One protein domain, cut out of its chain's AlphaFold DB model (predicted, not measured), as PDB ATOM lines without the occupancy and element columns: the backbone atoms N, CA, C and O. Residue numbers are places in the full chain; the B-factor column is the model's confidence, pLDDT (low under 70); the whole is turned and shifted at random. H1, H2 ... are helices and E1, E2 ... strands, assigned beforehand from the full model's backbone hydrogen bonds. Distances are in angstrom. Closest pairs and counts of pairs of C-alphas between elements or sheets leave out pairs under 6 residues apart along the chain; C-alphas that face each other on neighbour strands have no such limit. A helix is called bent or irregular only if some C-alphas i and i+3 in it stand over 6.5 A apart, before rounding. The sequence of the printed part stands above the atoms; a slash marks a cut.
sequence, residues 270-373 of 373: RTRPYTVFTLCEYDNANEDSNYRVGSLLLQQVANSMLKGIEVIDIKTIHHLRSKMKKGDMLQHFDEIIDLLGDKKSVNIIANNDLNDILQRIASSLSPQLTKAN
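What this domain is: This is residues 270 to 373 of the 373 residues of the protein "C2H2-type domain-containing protein" of Lichtheimia corymbifera JMRC:FSU:9682 (UniProt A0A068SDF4). Four helices pack together with H1 in the middle: the helical hairpin of H2 and H3 packs on the first part of H1, and H4, the longest helix, runs side by side with H3 and crosses H1 steeply. Two very short strands, E1 and E2, pair at one end of the long axis, and residues 270 to 289, with no named element, loop at the other end. The printed part has 104 residues, with H1, E1, H2, H3, E2 and H4 in that order along the chain, and is mostly helix; the sheet, E1 - E2, is antiparallel. The whole is compact, with a radius of gyration of the C-alphas of 13.4 A, and spans 40 by 31 by 20 A.

How they stand to each other: After residues 270 to 289 comes H1, residues 290 to 307. E1, residues 311 to 313, follows; the closest C-alphas of the two, those of Val 301 and Ile 312, are 7.0 A apart. H2, residues 314 to 322, touches H1 at residues 293 to 297 alone, with the C-alphas of Val 293 and Leu 320 closest at 6.3 A; the tilt is shallow, 20 degrees, opposite ways. H3, residues 328 to 340, forms a hairpin with H2, at a shallow tilt of 23 degrees; their closest C-alphas, those of Arg 321 and Phe 333, are 6.3 A apart. H3 touches H1 with residues 329 to 330 alone, at a steep tilt of 42 degrees, the same way; the closest C-alphas, those of Asn 290 and Met 329, are 6.2 A apart. E2, residues 345 to 347, is the antiparallel neighbour of E1, with N 312 and O 346 at 2.9 A and N 346 and O 312 at 3.0 A, within hydrogen-bond range. H4, residues 352 to 372, touches H3 at a shallow tilt of 20 degrees, opposite ways, with the C-alphas of His 332 and Ile 357 closest at 6.5 A. H4 also touches H1, at residues 291 to 298 of H1 alone, at a steep tilt of 56 degrees, opposite ways; the C-alphas of Tyr 291 and Leu 365 are closest at 6.2 A. H2 and H4 are apart. In H1, H2 and H3 every O i to N i+4 pair is within hydrogen-bond range; in H4, 15 of 17 are.

Where its parts are: H1 begins at C-alpha 290, (195.313, 213.570, 293.382), and is 25.9 A long. E1 measures 6.6 A, H2 12.2 A, H3 19.0 A and E2 6.9 A. H4 measures 30.0 A and ends at C-alpha 372, (182.776, 221.033, 294.483). It has a kink of 32 degrees near residue 366 and is only just irregular, with C-alphas 364 and 367 at 6.8 A.

The domain as a whole: The two C-alphas farthest apart, those of Thr 271 and Asp 342, are 43.5 A apart. The printed part has no cut, and the five links between named elements are tight. The mean pLDDT of the printed part is 89.1; residues 270 to 274 and 283 to 288 are under 70.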
ATOM      1  N   ARG A 270     178.201 221.228 304.629       57.66
ATOM      2  CA  ARG A 270     177.416 221.314 303.390       57.66
ATOM      3  C   ARG A 270     177.170 222.747 302.931       57.66
ATOM      4  O   ARG A 270     176.888 222.958 301.755       57.66
ATOM      5  N   THR A 271     177.255 223.716 303.838       59.97
ATOM      6  CA  THR A 271     177.058 225.142 303.542       59.97
ATOM      7  C   THR A 271     178.385 225.893 303.436       59.97
ATOM      8  O   THR A 271     178.418 227.037 302.973       59.97
ATOM      9  N   ARG A 272     179.498 225.262 303.837       65.12
ATOM     10  CA  ARG A 272     180.842 225.826 303.707       65.12
ATOM     11  C   ARG A 272     181.296 225.784 302.249       65.12
ATOM     12  O   ARG A 272     181.309 224.708 301.652       65.12
ATOM     13  N   PRO A 273     181.759 226.907 301.679       66.19
ATOM     14  CA  PRO A 273     182.386 226.856 300.375       66.19
ATOM     15  C   PRO A 273     183.650 225.986 300.428       66.19
ATOM     16  O   PRO A 273     184.469 226.083 301.350       66.19
ATOM     17  N   TYR A 274     183.839 225.144 299.417       67.25
ATOM     18  CA  TYR A 274     185.074 224.406 299.214       67.25
ATOM     19  C   TYR A 274     186.217 225.376 298.941       67.25
ATOM     20  O   TYR A 274     186.213 226.169 297.997       67.25
ATOM     21  N   THR A 275     187.224 225.276 299.791       79.38
ATOM     22  CA  THR A 275     188.490 225.993 299.757       79.38
ATOM     23  C   THR A 275     189.620 224.979 299.665       79.38
ATOM     24  O   THR A 275     189.412 223.779 299.832       79.38
ATOM     25  N   VAL A 276     190.852 225.451 299.481       73.50
ATOM     26  CA  VAL A 276     192.041 224.593 299.609       73.50
ATOM     27  C   VAL A 276     192.096 223.882 300.978       73.50
ATOM     28  O   VAL A 276     192.618 222.776 301.081       73.50
ATOM     29  N   PHE A 277     191.525 224.472 302.030       74.81
ATOM     30  CA  PHE A 277     191.509 223.882 303.369       74.81
ATOM     31  C   PHE A 277     190.398 222.859 303.571       74.81
ATOM     32  O   PHE A 277     190.566 221.953 304.372       74.81
ATOM     33  N   THR A 278     189.277 222.997 302.867       79.19
ATOM     34  CA  THR A 278     188.109 222.126 303.058       79.19
ATOM     35  C   THR A 278     188.006 221.051 301.979       79.19
ATOM     36  O   THR A 278     187.391 220.015 302.202       79.19
ATOM     37  N   LEU A 279     188.677 221.209 300.832       82.56
ATOM     38  CA  LEU A 279     188.722 220.171 299.798       82.56
ATOM     39  C   LEU A 279     189.439 218.900 300.275       82.56
ATOM     40  O   LEU A 279     189.088 217.807 299.839       82.56
ATOM     41  N   CYS A 280     190.414 219.004 301.187       82.94
ATOM     42  CA  CYS A 280     191.024 217.815 301.788       82.94
ATOM     43  C   CYS A 280     190.074 217.046 302.724       82.94
ATOM     44  O   CYS A 280     190.335 215.881 303.020       82.94
ATOM     45  N   GLU A 281     188.966 217.657 303.135       81.06
ATOM     46  CA  GLU A 281     187.924 217.086 304.000       81.06
ATOM     47  C   GLU A 281     186.662 216.706 303.202       81.06
ATOM     48  O   GLU A 281     185.646 216.342 303.778       81.06
ATOM     49  N   TYR A 282     186.702 216.786 301.867       79.06
ATOM     50  CA  TYR A 282     185.550 216.458 301.033       79.06
ATOM     51  C   TYR A 282     185.311 214.942 300.959       79.06
ATOM     52  O   TYR A 282     186.036 214.227 300.262       79.06
ATOM     53  N   ASP A 283     184.263 214.473 301.639       60.38
ATOM     54  CA  ASP A 283     183.927 213.046 301.791       60.38
ATOM     55  C   ASP A 283     183.308 212.392 300.544       60.38
ATOM     56  O   ASP A 283     183.340 211.173 300.397       60.38
ATOM     57  N   ASN A 284     182.772 213.177 299.605       67.19
ATOM     58  CA  ASN A 284     182.093 212.637 298.418       67.19
ATOM     59  C   ASN A 284     183.037 212.334 297.239       67.19
ATOM     60  O   ASN A 284     182.587 211.867 296.190       67.19
ATOM     61  N   ALA A 285     184.339 212.605 297.364       59.56
ATOM     62  CA  ALA A 285     185.330 212.223 296.364       59.56
ATOM     63  C   ALA A 285     186.033 210.923 296.768       59.56
ATOM     64  O   ALA A 285     186.294 210.685 297.941       59.56
ATOM     65  N   ASN A 286     186.388 210.111 295.769       66.25
ATOM     66  CA  ASN A 286     187.258 208.943 295.921       66.25
ATOM     67  C   ASN A 286     188.430 209.300 296.859       66.25
ATOM     68  O   ASN A 286     189.101 210.305 296.594       66.25
ATOM     69  N   GLU A 287     188.618 208.530 297.942       61.88
ATOM     70  CA  GLU A 287     189.327 208.964 299.162       61.88
ATOM     71  C   GLU A 287     190.718 209.565 298.897       61.88
ATOM     72  O   GLU A 287     191.115 210.489 299.603       61.88
ATOM     73  N   ASP A 288     191.380 209.169 297.805       68.44
ATOM     74  CA  ASP A 288     192.702 209.640 297.379       68.44
ATOM     75  C   ASP A 288     192.710 210.286 295.981       68.44
ATOM     76  O   ASP A 288     193.518 209.944 295.108       68.44
ATOM     77  N   SER A 289     191.799 211.220 295.697       89.50
ATOM     78  CA  SER A 289     191.964 212.019 294.476       89.50
ATOM     79  C   SER A 289     193.279 212.813 294.545       89.50
ATOM     80  O   SER A 289     193.599 213.435 295.559       89.50
ATOM     81  N   ASN A 290     194.045 212.833 293.450       94.12
ATOM     82  CA  ASN A 290     195.313 213.570 293.382       94.12
ATOM     83  C   ASN A 290     195.169 215.041 293.812       94.12
ATOM     84  O   ASN A 290     196.064 215.607 294.432       94.12
ATOM     85  N   TYR A 291     194.022 215.653 293.508       92.62
ATOM     86  CA  TYR A 291     193.707 217.025 293.893       92.62
ATOM     87  C   TYR A 291     193.477 217.167 295.403       92.62
ATOM     88  O   TYR A 291     193.957 218.129 295.994       92.62
ATOM     89  N   ARG A 292     192.838 216.190 296.059       91.75
ATOM     90  CA  ARG A 292     192.702 216.160 297.526       91.75
ATOM     91  C   ARG A 292     194.072 216.137 298.203       91.75
ATOM     92  O   ARG A 292     194.317 216.915 299.121       91.75
ATOM     93  N   VAL A 293     194.984 215.303 297.699       94.88
ATOM     94  CA  VAL A 293     196.366 215.219 298.198       94.88
ATOM     95  C   VAL A 293     197.125 216.534 297.975       94.88
ATOM     96  O   VAL A 293     197.807 217.010 298.883       94.88
ATOM     97  N   GLY A 294     196.964 217.171 296.809       95.12
ATOM     98  CA  GLY A 294     197.521 218.505 296.549       95.12
ATOM     99  C   GLY A 294     196.978 219.576 297.503       95.12
ATOM    100  O   GLY A 294     197.735 220.406 298.004       95.12
ATOM    101  N   SER A 295     195.684 219.517 297.822       94.25
ATOM    102  CA  SER A 295     195.049 220.389 298.815       94.25
ATOM    103  C   SER A 295     195.626 220.180 300.217       94.25
ATOM    104  O   SER A 295     195.920 221.148 300.919       94.25
ATOM    105  N   LEU A 296     195.857 218.920 300.601       94.62
ATOM    106  CA  LEU A 296     196.440 218.552 301.890       94.62
ATOM    107  C   LEU A 296     197.875 219.078 302.049       94.62
ATOM    108  O   LEU A 296     198.232 219.550 303.126       94.62
ATOM    109  N   LEU A 297     198.682 219.069 300.981       96.25
ATOM    110  CA  LEU A 297     200.010 219.693 301.001       96.25
ATOM    111  C   LEU A 297     199.917 221.193 301.310       96.25
ATOM    112  O   LEU A 297     200.616 221.682 302.197       96.25
ATOM    113  N   LEU A 298     199.040 221.923 300.614       95.81
ATOM    114  CA  LEU A 298     198.861 223.360 300.851       95.81
ATOM    115  C   LEU A 298     198.356 223.645 302.272       95.81
ATOM    116  O   LEU A 298     198.845 224.576 302.917       95.81
ATOM    117  N   GLN A 299     197.440 222.818 302.786       93.38
ATOM    118  CA  GLN A 299     196.974 222.899 304.170       93.38
ATOM    119  C   GLN A 299     198.131 222.696 305.165       93.38
ATOM    120  O   GLN A 299     198.272 223.461 306.118       93.38
ATOM    121  N   GLN A 300     198.995 221.702 304.944       94.25
ATOM    122  CA  GLN A 300     200.150 221.442 305.809       94.25
ATOM    123  C   GLN A 300     201.187 222.567 305.777       94.25
ATOM    124  O   GLN A 300     201.712 222.935 306.832       94.25
ATOM    125  N   VAL A 301     201.460 223.141 304.601       94.25
ATOM    126  CA  VAL A 301     202.335 224.317 304.459       94.25
ATOM    127  C   VAL A 301     201.770 225.488 305.263       94.25
ATOM    128  O   VAL A 301     202.479 226.071 306.082       94.25
ATOM    129  N   ALA A 302     200.480 225.790 305.096       89.62
ATOM    130  CA  ALA A 302     199.823 226.867 305.829       89.62
ATOM    131  C   ALA A 302     199.832 226.629 307.349       89.62
ATOM    132  O   ALA A 302     200.174 227.530 308.112       89.62
ATOM    133  N   ASN A 303     199.535 225.408 307.800       87.19
ATOM    134  CA  ASN A 303     199.562 225.051 309.219       87.19
ATOM    135  C   ASN A 303     200.968 225.147 309.823       87.19
ATOM    136  O   ASN A 303     201.116 225.576 310.967       87.19
ATOM    137  N   SER A 304     202.003 224.767 309.069       90.50
ATOM    138  CA  SER A 304     203.400 224.905 309.505       90.50
ATOM    139  C   SER A 304     203.750 226.379 309.689       90.50
ATOM    140  O   SER A 304     204.200 226.776 310.764       90.50
ATOM    141  N   MET A 305     203.394 227.211 308.706       87.94
ATOM    142  CA  MET A 305     203.553 228.662 308.781       87.94
ATOM    143  C   MET A 305     202.827 229.256 309.991       87.94
ATOM    144  O   MET A 305     203.439 229.999 310.752       87.94
ATOM    145  N   LEU A 306     201.568 228.886 310.245       79.31
ATOM    146  CA  LEU A 306     200.809 229.355 311.414       79.31
ATOM    147  C   LEU A 306     201.448 228.929 312.740       79.31
ATOM    148  O   LEU A 306     201.466 229.707 313.688       79.31
ATOM    149  N   LYS A 307     202.071 227.750 312.804       85.00
ATOM    150  CA  LYS A 307     202.809 227.277 313.990       85.00
ATOM    151  C   LYS A 307     204.208 227.884 314.140       85.00
ATOM    152  O   LYS A 307     204.861 227.642 315.146       85.00
ATOM    153  N   GLY A 308     204.662 228.676 313.168       85.94
ATOM    154  CA  GLY A 308     206.011 229.263 313.176       85.94
ATOM    155  C   GLY A 308     207.088 228.279 312.736       85.94
ATOM    156  O   GLY A 308     208.269 228.494 312.978       85.94
ATOM    157  N   ILE A 309     206.674 227.190 312.093       92.81
ATOM    158  CA  ILE A 309     207.559 226.207 311.490       92.81
ATOM    159  C   ILE A 309     207.786 226.649 310.047       92.81
ATOM    160  O   ILE A 309     206.915 226.512 309.189       92.81
ATOM    161  N   GLU A 310     208.969 227.189 309.784       93.88
ATOM    162  CA  GLU A 310     209.335 227.743 308.473       93.88
ATOM    163  C   GLU A 310     209.873 226.687 307.497       93.88
ATOM    164  O   GLU A 310     210.354 227.024 306.417       93.88
ATOM    165  N   VAL A 311     209.809 225.406 307.865       95.94
ATOM    166  CA  VAL A 311     210.352 224.283 307.097       95.94
ATOM    167  C   VAL A 311     209.298 223.215 306.840       95.94
ATOM    168  O   VAL A 311     208.479 222.917 307.708       95.94
ATOM    169  N   ILE A 312     209.357 222.590 305.667       95.69
ATOM    170  CA  ILE A 312     208.583 221.387 305.345       95.69
ATOM    171  C   ILE A 312     209.504 220.165 305.296       95.69
ATOM    172  O   ILE A 312     210.584 220.213 304.703       95.69
ATOM    173  N   ASP A 313     209.092 219.076 305.951       95.94
ATOM    174  CA  ASP A 313     209.819 217.800 305.961       95.94
ATOM    175  C   ASP A 313     209.588 217.046 304.642       95.94
ATOM    176  O   ASP A 313     208.448 216.845 304.208       95.94
ATOM    177  N   ILE A 314     210.677 216.582 304.025       95.81
ATOM    178  CA  ILE A 314     210.635 215.786 302.796       95.81
ATOM    179  C   ILE A 314     209.859 214.479 302.982       95.81
ATOM    180  O   ILE A 314     209.192 214.012 302.056       95.81
ATOM    181  N   LYS A 315     209.881 213.895 304.188       97.00
ATOM    182  CA  LYS A 315     209.140 212.662 304.488       97.00
ATOM    183  C   LYS A 315     207.646 212.849 304.282       97.00
ATOM    184  O   LYS A 315     206.982 211.960 303.753       97.00
ATOM    185  N   THR A 316     207.132 214.013 304.664       96.81
ATOM    186  CA  THR A 316     205.729 214.375 304.482       96.81
ATOM    187  C   THR A 316     205.386 214.462 302.999       96.81
ATOM    188  O   THR A 316     204.380 213.900 302.571       96.81
ATOM    189  N   ILE A 317     206.256 215.077 302.193       97.00
ATOM    190  CA  ILE A 317     206.064 215.204 300.742       97.00
ATOM    191  C   ILE A 317     206.096 213.824 300.070       97.00
ATOM    192  O   ILE A 317     205.193 213.509 299.297       97.00
ATOM    193  N   HIS A 318     207.054 212.956 300.417       97.38
ATOM    194  CA  HIS A 318     207.089 211.575 299.921       97.38
ATOM    195  C   HIS A 318     205.859 210.766 300.338       97.38
ATOM    196  O   HIS A 318     205.315 210.016 299.526       97.38
ATOM    197  N   HIS A 319     205.404 210.922 301.584       97.12
ATOM    198  CA  HIS A 319     204.202 210.252 302.069       97.12
ATOM    199  C   HIS A 319     202.969 210.678 301.265       97.12
ATOM    200  O   HIS A 319     202.235 209.818 300.781       97.12
ATOM    201  N   LEU A 320     202.772 211.983 301.057       96.56
ATOM    202  CA  LEU A 320     201.677 212.497 300.234       96.56
ATOM    203  C   LEU A 320     201.785 212.005 298.788       96.56
ATOM    204  O   LEU A 320     200.827 211.443 298.263       96.56
ATOM    205  N   ARG A 321     202.972 212.101 298.183       96.94
ATOM    206  CA  ARG A 321     203.242 211.607 296.829       96.94
ATOM    207  C   ARG A 321     202.898 210.122 296.673       96.94
ATOM    208  O   ARG A 321     202.341 209.734 295.652       96.94
ATOM    209  N   SER A 322     203.184 209.289 297.677       96.62
ATOM    210  CA  SER A 322     202.903 207.843 297.627       96.62
ATOM    211  C   SER A 322     201.413 207.495 297.524       96.62
ATOM    212  O   SER A 322     201.078 206.416 297.043       96.62
ATOM    213  N   LYS A 323     200.523 208.412 297.926       95.62
ATOM    214  CA  LYS A 323     199.063 208.248 297.818       95.62
ATOM    215  C   LYS A 323     198.518 208.629 296.442       95.62
ATOM    216  O   LYS A 323     197.356 208.375 296.143       95.62
ATOM    217  N   MET A 324     199.330 209.266 295.601       95.31
ATOM    218  CA  MET A 324     198.877 209.822 294.333       95.31
ATOM    219  C   MET A 324     198.962 208.799 293.201       95.31
ATOM    220  O   MET A 324     199.917 208.032 293.074       95.31
ATOM    221  N   LYS A 325     197.963 208.831 292.322       94.25
ATOM    222  CA  LYS A 325     197.958 208.111 291.043       94.25
ATOM    223  C   LYS A 325     198.646 208.963 289.969       94.25
ATOM    224  O   LYS A 325     198.914 210.144 290.177       94.25
ATOM    225  N   LYS A 326     198.905 208.397 288.785       95.06
ATOM    226  CA  LYS A 326     199.448 209.163 287.644       95.06
ATOM    227  C   LYS A 326     198.536 210.350 287.290       95.06
ATOM    228  O   LYS A 326     197.319 210.192 287.249       95.06
ATOM    229  N   GLY A 327     199.127 211.514 287.025       94.00
ATOM    230  CA  GLY A 327     198.433 212.726 286.577       94.00
ATOM    231  C   GLY A 327     199.236 213.997 286.863       94.00
ATOM    232  O   GLY A 327     200.263 213.931 287.530       94.00
ATOM    233  N   ASP A 328     198.745 215.146 286.404       94.31
ATOM    234  CA  ASP A 328     199.474 216.429 286.435       94.31
ATOM    235  C   ASP A 328     199.908 216.848 287.847       94.31
ATOM    236  O   ASP A 328     201.013 217.337 288.056       94.31
ATOM    237  N   MET A 329     199.074 216.587 288.858       96.12
ATOM    238  CA  MET A 329     199.429 216.905 290.243       96.12
ATOM    239  C   MET A 329     200.640 216.093 290.732       96.12
ATOM    240  O   MET A 329     201.425 216.606 291.520       96.12
ATOM    241  N   LEU A 330     200.813 214.847 290.268       96.81
ATOM    242  CA  LEU A 330     201.973 214.022 290.626       96.81
ATOM    243  C   LEU A 330     203.265 214.662 290.102       96.81
ATOM    244  O   LEU A 330     204.248 214.713 290.833       96.81
ATOM    245  N   GLN A 331     203.229 215.220 288.887       97.75
ATOM    246  CA  GLN A 331     204.369 215.921 288.295       97.75
ATOM    247  C   GLN A 331     204.808 217.109 289.161       97.75
ATOM    248  O   GLN A 331     205.998 217.295 289.380       97.75
ATOM    249  N   HIS A 332     203.868 217.877 289.721       98.00
ATOM    250  CA  HIS A 332     204.221 218.963 290.639       98.00
ATOM    251  C   HIS A 332     204.900 218.461 291.922       98.00
ATOM    252  O   HIS A 332     205.810 219.113 292.417       98.00
ATOM    253  N   PHE A 333     204.495 217.306 292.460       97.69
ATOM    254  CA  PHE A 333     205.172 216.711 293.621       97.69
ATOM    255  C   PHE A 333     206.564 216.186 293.272       97.69
ATOM    256  O   PHE A 333     207.478 216.338 294.080       97.69
ATOM    257  N   ASP A 334     206.727 215.596 292.088       97.81
ATOM    258  CA  ASP A 334     208.031 215.160 291.586       97.81
ATOM    259  C   ASP A 334     208.979 216.358 291.442       97.81
ATOM    260  O   ASP A 334     210.085 216.317 291.967       97.81
ATOM    261  N   GLU A 335     208.507 217.481 290.891       98.00
ATOM    262  CA  GLU A 335     209.285 218.725 290.812       98.00
ATOM    263  C   GLU A 335     209.688 219.267 292.197       98.00
ATOM    264  O   GLU A 335     210.798 219.772 292.361       98.00
ATOM    265  N   ILE A 336     208.822 219.154 293.215       97.25
ATOM    266  CA  ILE A 336     209.174 219.540 294.595       97.25
ATOM    267  C   ILE A 336     210.271 218.621 295.145       97.25
ATOM    268  O   ILE A 336     211.207 219.103 295.784       97.25
ATOM    269  N   ILE A 337     210.164 217.311 294.918       97.56
ATOM    270  CA  ILE A 337     211.150 216.321 295.378       97.56
ATOM    271  C   ILE A 337     212.498 216.539 294.684       97.56
ATOM    272  O   ILE A 337     213.531 216.534 295.351       97.56
ATOM    273  N   ASP A 338     212.488 216.815 293.384       97.31
ATOM    274  CA  ASP A 338     213.695 217.126 292.620       97.31
ATOM    275  C   ASP A 338     214.350 218.426 293.115       97.31
ATOM    276  O   ASP A 338     215.572 218.487 293.268       97.31
ATOM    277  N   LEU A 339     213.548 219.448 293.451       95.88
ATOM    278  CA  LEU A 339     214.033 220.699 294.050       95.88
ATOM    279  C   LEU A 339     214.701 220.472 295.419       95.88
ATOM    280  O   LEU A 339     215.649 221.175 295.791       95.88
ATOM    281  N   LEU A 340     214.197 219.507 296.189       92.56
ATOM    282  CA  LEU A 340     214.743 219.126 297.491       92.56
ATOM    283  C   LEU A 340     216.078 218.375 297.365       92.56
ATOM    284  O   LEU A 340     216.971 218.598 298.193       92.56
ATOM    285  N   GLY A 341     216.233 217.520 296.350       94.25
ATOM    286  CA  GLY A 341     217.395 216.641 296.201       94.25
ATOM    287  C   GLY A 341     217.608 215.782 297.455       94.25
ATOM    288  O   GLY A 341     216.669 215.187 297.976       94.25
ATOM    289  N   ASP A 342     218.829 215.776 297.998       95.44
ATOM    290  CA  ASP A 342     219.181 214.999 299.202       95.44
ATOM    291  C   ASP A 342     218.837 215.701 300.536       95.44
ATOM    292  O   ASP A 342     219.202 215.231 301.623       95.44
ATOM    293  N   LYS A 343     218.172 216.864 300.502       96.56
ATOM    294  CA  LYS A 343     217.865 217.632 301.719       96.56
ATOM    295  C   LYS A 343     216.726 216.980 302.502       96.56
ATOM    296  O   LYS A 343     215.708 216.584 301.952       96.56
ATOM    297  N   LYS A 344     216.852 216.949 303.834       96.25
ATOM    298  CA  LYS A 344     215.796 216.434 304.731       96.25
ATOM    299  C   LYS A 344     214.595 217.377 304.855       96.25
ATOM    300  O   LYS A 344     213.499 216.936 305.184       96.25
ATOM    301  N   SER A 345     214.799 218.667 304.633       96.12
ATOM    302  CA  SER A 345     213.754 219.679 304.729       96.12
ATOM    303  C   SER A 345     214.039 220.846 303.790       96.12
ATOM    304  O   SER A 345     215.180 221.058 303.364       96.12
ATOM    305  N   VAL A 346     212.994 221.607 303.475       95.69
ATOM    306  CA  VAL A 346     213.081 222.827 302.667       95.69
ATOM    307  C   VAL A 346     212.442 223.990 303.409       95.69
ATOM    308  O   VAL A 346     211.378 223.836 304.007       95.69
ATOM    309  N   ASN A 347     213.087 225.155 303.353       96.19
ATOM    310  CA  ASN A 347     212.509 226.395 303.860       96.19
ATOM    311  C   ASN A 347     211.308 226.787 302.993       96.19
ATOM    312  O   ASN A 347     211.410 226.818 301.765       96.19
ATOM    313  N   ILE A 348     210.187 227.087 303.642       94.44
ATOM    314  CA  ILE A 348     208.959 227.574 303.009       94.44
ATOM    315  C   ILE A 348     209.130 229.055 302.651       94.44
ATOM    316  O   ILE A 348     208.793 229.482 301.548       94.44
ATOM    317  N   ILE A 349     209.687 229.840 303.577       91.56
ATOM    318  CA  ILE A 349     209.921 231.274 303.394       91.56
ATOM    319  C   ILE A 349     211.167 231.492 302.528       91.56
ATOM    320  O   ILE A 349     212.163 230.781 302.656       91.56
ATOM    321  N   ALA A 350     211.103 232.499 301.652       92.19
ATOM    322  CA  ALA A 350     212.179 232.915 300.746       92.19
ATOM    323  C   ALA A 350     212.629 231.857 299.717       92.19
ATOM    324  O   ALA A 350     213.644 232.040 299.045       92.19
ATOM    325  N   ASN A 351     211.861 230.780 299.542       95.44
ATOM    326  CA  ASN A 351     212.097 229.784 298.504       95.44
ATOM    327  C   ASN A 351     211.201 230.060 297.289       95.44
ATOM    328  O   ASN A 351     210.041 229.647 297.248       95.44
ATOM    329  N   ASN A 352     211.741 230.801 296.318       95.00
ATOM    330  CA  ASN A 352     210.999 231.206 295.119       95.00
ATOM    331  C   ASN A 352     210.588 230.004 294.259       95.00
ATOM    332  O   ASN A 352     209.460 229.968 293.779       95.00
ATOM    333  N   ASP A 353     211.455 229.001 294.129       96.81
ATOM    334  CA  ASP A 353     211.184 227.827 293.295       96.81
ATOM    335  C   ASP A 353     210.051 226.977 293.888       96.81
ATOM    336  O   ASP A 353     209.108 226.605 293.186       96.81
ATOM    337  N   LEU A 354     210.085 226.730 295.206       96.06
ATOM    338  CA  LEU A 354     208.994 226.042 295.899       96.06
ATOM    339  C   LEU A 354     207.691 226.828 295.753       96.06
ATOM    340  O   LEU A 354     206.649 226.252 295.449       96.06
ATOM    341  N   ASN A 355     207.753 228.141 295.969       94.62
ATOM    342  CA  ASN A 355     206.605 229.026 295.844       94.62
ATOM    343  C   ASN A 355     205.958 228.921 294.449       94.62
ATOM    344  O   ASN A 355     204.744 228.733 294.345       94.62
ATOM    345  N   ASP A 356     206.756 228.960 293.385       96.38
ATOM    346  CA  ASP A 356     206.257 228.848 292.015       96.38
ATOM    347  C   ASP A 356     205.562 227.498 291.765       96.38
ATOM    348  O   ASP A 356     204.528 227.441 291.087       96.38
ATOM    349  N   ILE A 357     206.064 226.404 292.348       97.75
ATOM    350  CA  ILE A 357     205.397 225.096 292.261       97.75
ATOM    351  C   ILE A 357     204.086 225.089 293.063       97.75
ATOM    352  O   ILE A 357     203.053 224.654 292.547       97.75
ATOM    353  N   LEU A 358     204.079 225.621 294.290       96.25
ATOM    354  CA  LEU A 358     202.868 225.708 295.118       96.25
ATOM    355  C   LEU A 358     201.774 226.563 294.450       96.25
ATOM    356  O   LEU A 358     200.592 226.220 294.530       96.25
ATOM    357  N   GLN A 359     202.141 227.632 293.733       94.06
ATOM    358  CA  GLN A 359     201.200 228.435 292.941       94.06
ATOM    359  C   GLN A 359     200.591 227.648 291.776       94.06
ATOM    360  O   GLN A 359     199.391 227.778 291.501       94.06
ATOM    361  N   ARG A 360     201.388 226.812 291.100       96.69
ATOM    362  CA  ARG A 360     200.884 225.917 290.047       96.69
ATOM    363  C   ARG A 360     199.926 224.875 290.619       96.69
ATOM    364  O   ARG A 360     198.835 224.722 290.075       96.69
ATOM    365  N   ILE A 361     200.252 224.268 291.763       95.88
ATOM    366  CA  ILE A 361     199.347 223.358 292.488       95.88
ATOM    367  C   ILE A 361     198.023 224.060 292.809       95.88
ATOM    368  O   ILE A 361     196.957 223.547 292.468       95.88
ATOM    369  N   ALA A 362     198.069 225.254 293.403       93.31
ATOM    370  CA  ALA A 362     196.867 226.014 293.746       93.31
ATOM    371  C   ALA A 362     196.017 226.353 292.506       93.31
ATOM    372  O   ALA A 362     194.788 226.250 292.542       93.31
ATOM    373  N   SER A 363     196.660 226.692 291.388       92.88
ATOM    374  CA  SER A 363     195.983 226.946 290.110       92.88
ATOM    375  C   SER A 363     195.300 225.686 289.568       92.88
ATOM    376  O   SER A 363     194.145 225.749 289.147       92.88
ATOM    377  N   SER A 364     195.962 224.528 289.660       94.19
ATOM    378  CA  SER A 364     195.414 223.223 289.264       94.19
ATOM    379  C   SER A 364     194.243 222.762 290.143       94.19
ATOM    380  O   SER A 364     193.395 221.996 289.685       94.19
ATOM    381  N   LEU A 365     194.146 223.238 291.392       91.94
ATOM    382  CA  LEU A 365     193.008 222.960 292.282       91.94
ATOM    383  C   LEU A 365     191.767 223.798 291.956       91.94
ATOM    384  O   LEU A 365     190.650 223.352 292.215       91.94
ATOM    385  N   SER A 366     191.933 224.989 291.375       87.94
ATOM    386  CA  SER A 366     190.833 225.940 291.161       87.94
ATOM    387  C   SER A 366     189.625 225.354 290.400       87.94
ATOM    388  O   SER A 366     188.497 225.526 290.877       87.94
ATOM    389  N   PRO A 367     189.795 224.595 289.296       87.69
ATOM    390  CA  PRO A 367     188.666 223.969 288.606       87.69
ATOM    391  C   PRO A 367     187.928 222.933 289.459       87.69
ATOM    392  O   PRO A 367     186.720 222.781 289.317       87.69
ATOM    393  N   GLN A 368     188.633 222.216 290.340       86.12
ATOM    394  CA  GLN A 368     188.022 221.211 291.218       86.12
ATOM    395  C   GLN A 368     187.246 221.873 292.354       86.12
ATOM    396  O   GLN A 368     186.122 221.476 292.635       86.12
ATOM    397  N   LEU A 369     187.804 222.937 292.936       83.00
ATOM    398  CA  LEU A 369     187.105 223.757 293.927       83.00
ATOM    399  C   LEU A 369     185.824 224.360 293.348       83.00
ATOM    400  O   LEU A 369     184.801 224.386 294.019       83.00
ATOM    401  N   THR A 370     185.861 224.795 292.087       81.00
ATOM    402  CA  THR A 370     184.689 225.358 291.395       81.00
ATOM    403  C   THR A 370     183.613 224.312 291.108       81.00
ATOM    404  O   THR A 370     182.461 224.677 290.962       81.00
ATOM    405  N   LYS A 371     183.982 223.031 290.980       81.94
ATOM    406  CA  LYS A 371     183.026 221.930 290.776       81.94
ATOM    407  C   LYS A 371     182.442 221.394 292.080       81.94
ATOM    408  O   LYS A 371     181.382 220.783 292.047       81.94
ATOM    409  N   ALA A 372     183.200 221.497 293.170       76.94
ATOM    410  CA  ALA A 372     182.776 221.033 294.483       76.94
ATOM    411  C   ALA A 372     181.799 222.021 295.139       76.94
ATOM    412  O   ALA A 372     180.871 221.587 295.814       76.94
ATOM    413  N   ASN A 373     182.017 223.325 294.924       75.19
ATOM    414  CA  ASN A 373     181.045 224.388 295.202       75.19
ATOM    415  C   ASN A 373     179.913 224.373 294.179       75.19
ATOM    416  O   ASN A 373     178.776 224.700 294.576       75.19
TER     417      ASN A 373